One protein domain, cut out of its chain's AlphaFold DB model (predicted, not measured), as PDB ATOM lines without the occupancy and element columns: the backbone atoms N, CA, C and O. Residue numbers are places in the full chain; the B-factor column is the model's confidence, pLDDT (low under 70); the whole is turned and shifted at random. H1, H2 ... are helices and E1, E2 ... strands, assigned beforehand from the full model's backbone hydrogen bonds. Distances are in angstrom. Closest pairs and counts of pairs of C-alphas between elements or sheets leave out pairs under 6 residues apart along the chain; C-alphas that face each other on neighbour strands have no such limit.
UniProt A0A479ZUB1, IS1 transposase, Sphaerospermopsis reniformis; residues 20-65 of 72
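This is residues 20 to 65 of the 72 residues of the protein "IS1 transposase" of Sphaerospermopsis reniformis (UniProt A0A479ZUB1). A small three-stranded sheet, a head at one end of the printed part, is joined by an outstretched link to a single helix, H1, that sticks out far from it at the other end. The sheet is made of two hairpins in a row, E1 with E2 and E2 with E3, while residues 46 to 65, with H1 among them, stand free of the rest. The printed part has 46 residues with three named strands and one named helix, in the order E1, E2, E3, H1; the sheet's order is E1 - E2 - E3, all antiparallel. The class is mixed, helices and strands. The whole is extended, with a radius of gyration of the C-alphas of 17.3 A, and spans 49 by 22 by 12 A, the outline of a rod.

E2, residues 28 to 33, measures 16.2 A from first to last C-alpha. E1, residues 20 to 25, measures 14.1 A and begins with C-alpha 20 at (213.870, 88.253, 205.660). E3, residues 39 to 41, measures 7.3 A and ends with C-alpha 41 at (218.176, 92.177, 195.925). H1, residues 52 to 63, measures 16.5 A and ends with C-alpha 63 at (243.685, 103.546, 174.548).

E1, E2 and E3 form a meander, each strand the antiparallel neighbour of the one before. E2 is the inner strand, and E1 and E3 are the edge strands. E1 and E2 are a hairpin, antiparallel at 142 degrees between their directions. Their C-alphas 21 and 31 face each other at 4.6 A, and N 22 and O 30 are within hydrogen-bond range at 2.8 A, as are N 30 and O 23 at 3.0 A. E2 and E3 are a hairpin too, antiparallel at 146 degrees. Here C-alphas 32 and 39 face each other at 4.3 A, and N 31 and O 40 are within hydrogen-bond range at 2.8 A, as are N 40 and O 31 at 3.0 A. The closest C-alphas of E1 and E3 are those of Arg 25 and Ile 41, 7.6 A apart. H1 is not on the sheet, with 0 pairs of C-alphas within 10 A, and it is apart from E1 and from E2. In H1 every O i to N i+4 pair is within hydrogen-bond range.

The two C-alphas farthest apart are those of Val 34 and Gly 65, at 49.9 A. The printed part, residues 20 to 65, has no cut. The links E1 to E2 and E2 to E3 are tight, the link E3 to H1 is short with 10 residues, and no link is long. The mean pLDDT of the printed part is 87.1, and residues 43 to 48, in the link from E3 to H1, are under 70.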
ATOM      1  N   ARG A  20     215.291  87.873 205.679       94.62
ATOM      2  CA  ARG A  20     213.870  88.253 205.660       94.62
ATOM      3  C   ARG A  20     213.537  89.061 204.408       94.62
ATOM      4  O   ARG A  20     214.375  89.796 203.888       94.62
ATOM      5  N   LYS A  21     212.299  88.949 203.919       93.38
ATOM      6  CA  LYS A  21     211.779  89.824 202.852       93.38
ATOM      7  C   LYS A  21     211.624  91.247 203.402       93.38
ATOM      8  O   LYS A  21     211.058  91.425 204.473       93.38
ATOM      9  N   ASN A  22     212.095  92.243 202.655       95.38
ATOM     10  CA  ASN A  22     212.074  93.660 203.026       95.38
ATOM     11  C   ASN A  22     211.444  94.514 201.909       95.38
ATOM     12  O   ASN A  22     212.088  95.387 201.321       95.38
ATOM     13  N   GLY A  23     210.196  94.194 201.554       94.44
ATOM     14  CA  GLY A  23     209.462  94.862 200.478       94.44
ATOM     15  C   GLY A  23     210.037  94.599 199.080       94.44
ATOM     16  O   GLY A  23     210.698  93.587 198.834       94.44
ATOM     17  N   LYS A  24     209.765  95.508 198.138       92.38
ATOM     18  CA  LYS A  24     210.286  95.451 196.765       92.38
ATOM     19  C   LYS A  24     211.091  96.706 196.444       92.38
ATOM     20  O   LYS A  24     210.676  97.811 196.776       92.38
ATOM     21  N   ARG A  25     212.206  96.552 195.728       89.06
ATOM     22  CA  ARG A  25     213.022  97.663 195.216       89.06
ATOM     23  C   ARG A  25     213.127  97.545 193.701       89.06
ATOM     24  O   ARG A  25     213.604  96.535 193.194       89.06
ATOM     25  N   ARG A  26     212.682  98.573 192.966       86.44
ATOM     26  CA  ARG A  26     212.673  98.588 191.484       86.44
ATOM     27  C   ARG A  26     211.978  97.353 190.877       86.44
ATOM     28  O   ARG A  26     212.493  96.744 189.946       86.44
ATOM     29  N   GLY A  27     210.850  96.949 191.465       87.75
ATOM     30  CA  GLY A  27     210.067  95.781 191.039       87.75
ATOM     31  C   GLY A  27     210.626  94.417 191.466       87.75
ATOM     32  O   GLY A  27     209.944  93.412 191.294       87.75
ATOM     33  N   LYS A  28     211.819  94.366 192.065       87.75
ATOM     34  CA  LYS A  28     212.472  93.128 192.512       87.75
ATOM     35  C   LYS A  28     212.282  92.899 194.001       87.75
ATOM     36  O   LYS A  28     212.135  93.862 194.756       87.75
ATOM     37  N   GLN A  29     212.321  91.638 194.425       91.56
ATOM     38  CA  GLN A  29     212.302  91.291 195.843       91.56
ATOM     39  C   GLN A  29     213.540  91.884 196.531       91.56
ATOM     40  O   GLN A  29     214.672  91.639 196.115       91.56
ATOM     41  N   ASN A  30     213.306  92.697 197.561       93.62
ATOM     42  CA  ASN A  30     214.349  93.217 198.433       93.62
ATOM     43  C   ASN A  30     214.397  92.356 199.698       93.62
ATOM     44  O   ASN A  30     213.363  91.888 200.183       93.62
ATOM     45  N   HIS A  31     215.592  92.136 200.215       94.00
ATOM     46  CA  HIS A  31     215.877  91.283 201.356       94.00
ATOM     47  C   HIS A  31     216.662  92.067 202.397       94.00
ATOM     48  O   HIS A  31     217.387  92.995 202.047       94.00
ATOM     49  N   ILE A  32     216.524  91.695 203.666       95.56
ATOM     50  CA  ILE A  32     217.361  92.179 204.762       95.56
ATOM     51  C   ILE A  32     217.983  90.981 205.474       95.56
ATOM     52  O   ILE A  32     217.293  90.009 205.793       95.56
ATOM     53  N   CYS A  33     219.294  91.035 205.693       95.81
ATOM     54  CA  CYS A  33     219.996  90.050 206.502       95.81
ATOM     55  C   CYS A  33     219.799  90.372 207.983       95.81
ATOM     56  O   CYS A  33     220.089  91.486 208.411       95.81
ATOM     57  N   VAL A  34     219.348  89.395 208.764       96.44
ATOM     58  CA  VAL A  34     219.158  89.550 210.212       96.44
ATOM     59  C   VAL A  34     220.505  89.688 210.922       96.44
ATOM     60  O   VAL A  34     220.636  90.519 211.814       96.44
ATOM     61  N   LYS A  35     221.527  88.947 210.475       97.00
ATOM     62  CA  LYS A  35     222.855  88.932 211.104       97.00
ATOM     63  C   LYS A  35     223.614  90.254 210.962       97.00
ATOM     64  O   LYS A  35     224.221  90.711 211.922       97.00
ATOM     65  N   CYS A  36     223.623  90.856 209.769       96.25
ATOM     66  CA  CYS A  36     224.410  92.071 209.506       96.25
ATOM     67  C   CYS A  36     223.573  93.329 209.231       96.25
ATOM     68  O   CYS A  36     224.139  94.390 208.976       96.25
ATOM     69  N   GLY A  37     222.241  93.222 209.211       95.81
ATOM     70  CA  GLY A  37     221.316  94.336 208.974       95.81
ATOM     71  C   GLY A  37     221.313  94.899 207.548       95.81
ATOM     72  O   GLY A  37     220.539  95.806 207.245       95.81
ATOM     73  N   ARG A  38     222.163  94.394 206.643       95.25
ATOM     74  CA  ARG A  38     222.271  94.914 205.272       95.25
ATOM     75  C   ARG A  38     221.130  94.426 204.391       95.25
ATOM     76  O   ARG A  38     220.689  93.280 204.489       95.25
ATOM     77  N   GLN A  39     220.719  95.297 203.476       94.56
ATOM     78  CA  GLN A  39     219.694  95.014 202.477       94.56
ATOM     79  C   GLN A  39     220.292  94.723 201.098       94.56
ATOM     80  O   GLN A  39     221.285  95.337 200.708       94.56
ATOM     81  N   PHE A  40     219.681  93.810 200.349       91.50
ATOM     82  CA  PHE A  40     220.121  93.411 199.012       91.50
ATOM     83  C   PHE A  40     218.952  92.878 198.173       91.50
ATOM     84  O   PHE A  40     217.870  92.609 198.692       91.50
ATOM     85  N   ILE A  41     219.156  92.746 196.862       89.88
ATOM     86  CA  ILE A  41     218.176  92.177 195.925       89.88
ATOM     87  C   ILE A  41     218.691  90.836 195.394       89.88
ATOM     88  O   ILE A  41     219.887  90.703 195.159       89.88
ATOM     89  N   ASP A  42     217.789  89.873 195.203       74.25
ATOM     90  CA  ASP A  42     218.112  88.487 194.813       74.25
ATOM     91  C   ASP A  42     218.785  88.411 193.430       74.25
ATOM     92  O   ASP A  42     219.821  87.789 193.229       74.25
ATOM     93  N   VAL A  43     218.238  89.165 192.474       68.88
ATOM     94  CA  VAL A  43     218.739  89.202 191.100       68.88
ATOM     95  C   VAL A  43     219.176  90.621 190.770       68.88
ATOM     96  O   VAL A  43     218.367  91.475 190.376       68.88
ATOM     97  N   TYR A  44     220.477  90.891 190.855       65.44
ATOM     98  CA  TYR A  44     221.061  91.963 190.055       65.44
ATOM     99  C   TYR A  44     220.981  91.510 188.600       65.44
ATOM    100  O   TYR A  44     221.914  90.913 188.079       65.44
ATOM    101  N   SER A  45     219.828  91.733 187.951       62.19
ATOM    102  CA  SER A  45     219.731  91.594 186.494       62.19
ATOM    103  C   SER A  45     220.962  92.272 185.916       62.19
ATOM    104  O   SER A  45     221.253  93.388 186.382       62.19
ATOM    105  N   PRO A  46     221.668  91.623 184.974       62.88
ATOM    106  CA  PRO A  46     222.837  92.218 184.365       62.88
ATOM    107  C   PRO A  46     222.501  93.666 184.004       62.88
ATOM    108  O   PRO A  46     221.377  93.935 183.550       62.88
ATOM    109  N   PRO A  47     223.389  94.618 184.337       61.88
ATOM    110  CA  PRO A  47     223.098  96.026 184.146       61.88
ATOM    111  C   PRO A  47     222.637  96.228 182.706       61.88
ATOM    112  O   PRO A  47     223.308  95.787 181.777       61.88
ATOM    113  N   ARG A  48     221.471  96.865 182.535       64.62
ATOM    114  CA  ARG A  48     221.001  97.294 181.215       64.62
ATOM    115  C   ARG A  48     222.091  98.192 180.637       64.62
ATOM    116  O   ARG A  48     222.329  99.273 181.170       64.62
ATOM    117  N   GLY A  49     222.801  97.697 179.638       74.25
ATOM    118  CA  GLY A  49     223.995  98.325 179.101       74.25
ATOM    119  C   GLY A  49     224.644  97.434 178.054       74.25
ATOM    120  O   GLY A  49     224.214  96.303 177.833       74.25
ATOM    121  N   TYR A  50     225.673  97.970 177.410       83.12
ATOM    122  CA  TYR A  50     226.412  97.271 176.369       83.12
ATOM    123  C   TYR A  50     227.021  95.950 176.870       83.12
ATOM    124  O   TYR A  50     227.363  95.822 178.055       83.12
ATOM    125  N   SER A  51     227.153  94.979 175.962       86.25
ATOM    126  CA  SER A  51     227.838  93.712 176.236       86.25
ATOM    127  C   SER A  51     229.279  93.968 176.684       86.25
ATOM    128  O   SER A  51     229.842  95.046 176.468       86.25
ATOM    129  N   ASN A  52     229.893  92.980 177.338       87.12
ATOM    130  CA  ASN A  52     231.299  93.102 177.728       87.12
ATOM    131  C   ASN A  52     232.211  93.290 176.510       87.12
ATOM    132  O   ASN A  52     233.161  94.055 176.608       87.12
ATOM    133  N   GLU A  53     231.871  92.682 175.374       90.56
ATOM    134  CA  GLU A  53     232.573  92.857 174.098       90.56
ATOM    135  C   GLU A  53     232.573  94.327 173.661       90.56
ATOM    136  O   GLU A  53     233.632  94.929 173.520       90.56
ATOM    137  N   VAL A  54     231.397  94.963 173.588       88.94
ATOM    138  CA  VAL A  54     231.289  96.379 173.197       88.94
ATOM    139  C   VAL A  54     232.019  97.294 174.184       88.94
ATOM    140  O   VAL A  54     232.671  98.255 173.782       88.94
ATOM    141  N   LYS A  55     231.968  96.995 175.489       89.75
ATOM    142  CA  LYS A  55     232.745  97.744 176.491       89.75
ATOM    143  C   LYS A  55     234.249  97.598 176.267       89.75
ATOM    144  O   LYS A  55     234.969  98.587 176.374       89.75
ATOM    145  N   GLN A  56     234.722  96.386 175.984       92.69
ATOM    146  CA  GLN A  56     236.129  96.118 175.699       92.69
ATOM    147  C   GLN A  56     236.586  96.843 174.437       92.69
ATOM    148  O   GLN A  56     237.675  97.407 174.433       92.69
ATOM    149  N   ASP A  57     235.757  96.885 173.400       90.31
ATOM    150  CA  ASP A  57     236.096  97.580 172.164       90.31
ATOM    151  C   ASP A  57     236.127  99.097 172.355       90.31
ATOM    152  O   ASP A  57     237.085  99.736 171.926       90.31
ATOM    153  N   CYS A  58     235.189  99.678 173.114       88.75
ATOM    154  CA  CYS A  58     235.284 101.083 173.519       88.75
ATOM    155  C   CYS A  58     236.592 101.381 174.272       88.75
ATOM    156  O   CYS A  58     237.229 102.401 174.008       88.75
ATOM    157  N   LEU A  59     237.006 100.499 175.192       91.38
ATOM    158  CA  LEU A  59     238.266 100.656 175.922       91.38
ATOM    159  C   LEU A  59     239.479 100.574 174.986       91.38
ATOM    160  O   LEU A  59     240.363 101.420 175.091       91.38
ATOM    161  N   LYS A  60     239.512  99.611 174.055       91.00
ATOM    162  CA  LYS A  60     240.582  99.473 173.050       91.00
ATOM    163  C   LYS A  60     240.690 100.718 172.170       91.00
ATOM    164  O   LYS A  60     241.781 101.248 171.994       91.00
ATOM    165  N   SER A  61     239.570 101.209 171.645       87.00
ATOM    166  CA  SER A  61     239.558 102.408 170.803       87.00
ATOM    167  C   SER A  61     240.067 103.633 171.559       87.00
ATOM    168  O   SER A  61     240.877 104.383 171.020       87.00
ATOM    169  N   TYR A  62     239.680 103.787 172.830       86.75
ATOM    170  CA  TYR A  62     240.160 104.875 173.679       86.75
ATOM    171  C   TYR A  62     241.677 104.826 173.909       86.75
ATOM    172  O   TYR A  62     242.353 105.831 173.701       86.75
ATOM    173  N   VAL A  63     242.234 103.668 174.295       91.38
ATOM    174  CA  VAL A  63     243.685 103.546 174.548       91.38
ATOM    175  C   VAL A  63     244.520 103.688 173.277       91.38
ATOM    176  O   VAL A  63     245.645 104.174 173.341       91.38
ATOM    177  N   ASN A  64     243.960 103.324 172.123       90.56
ATOM    178  CA  ASN A  64     244.600 103.485 170.820       90.56
ATOM    179  C   ASN A  64     244.448 104.908 170.245       90.56
ATOM    180  O   ASN A  64     244.866 105.154 169.118       90.56
ATOM    181  N   GLY A  65     243.839 105.844 170.986       86.44
ATOM    182  CA  GLY A  65     243.662 107.234 170.556       86.44
ATOM    183  C   GLY A  65     242.636 107.425 169.435       86.44
ATOM    184  O   GLY A  65     242.590 108.490 168.821       86.44
TER     185      GLY A  65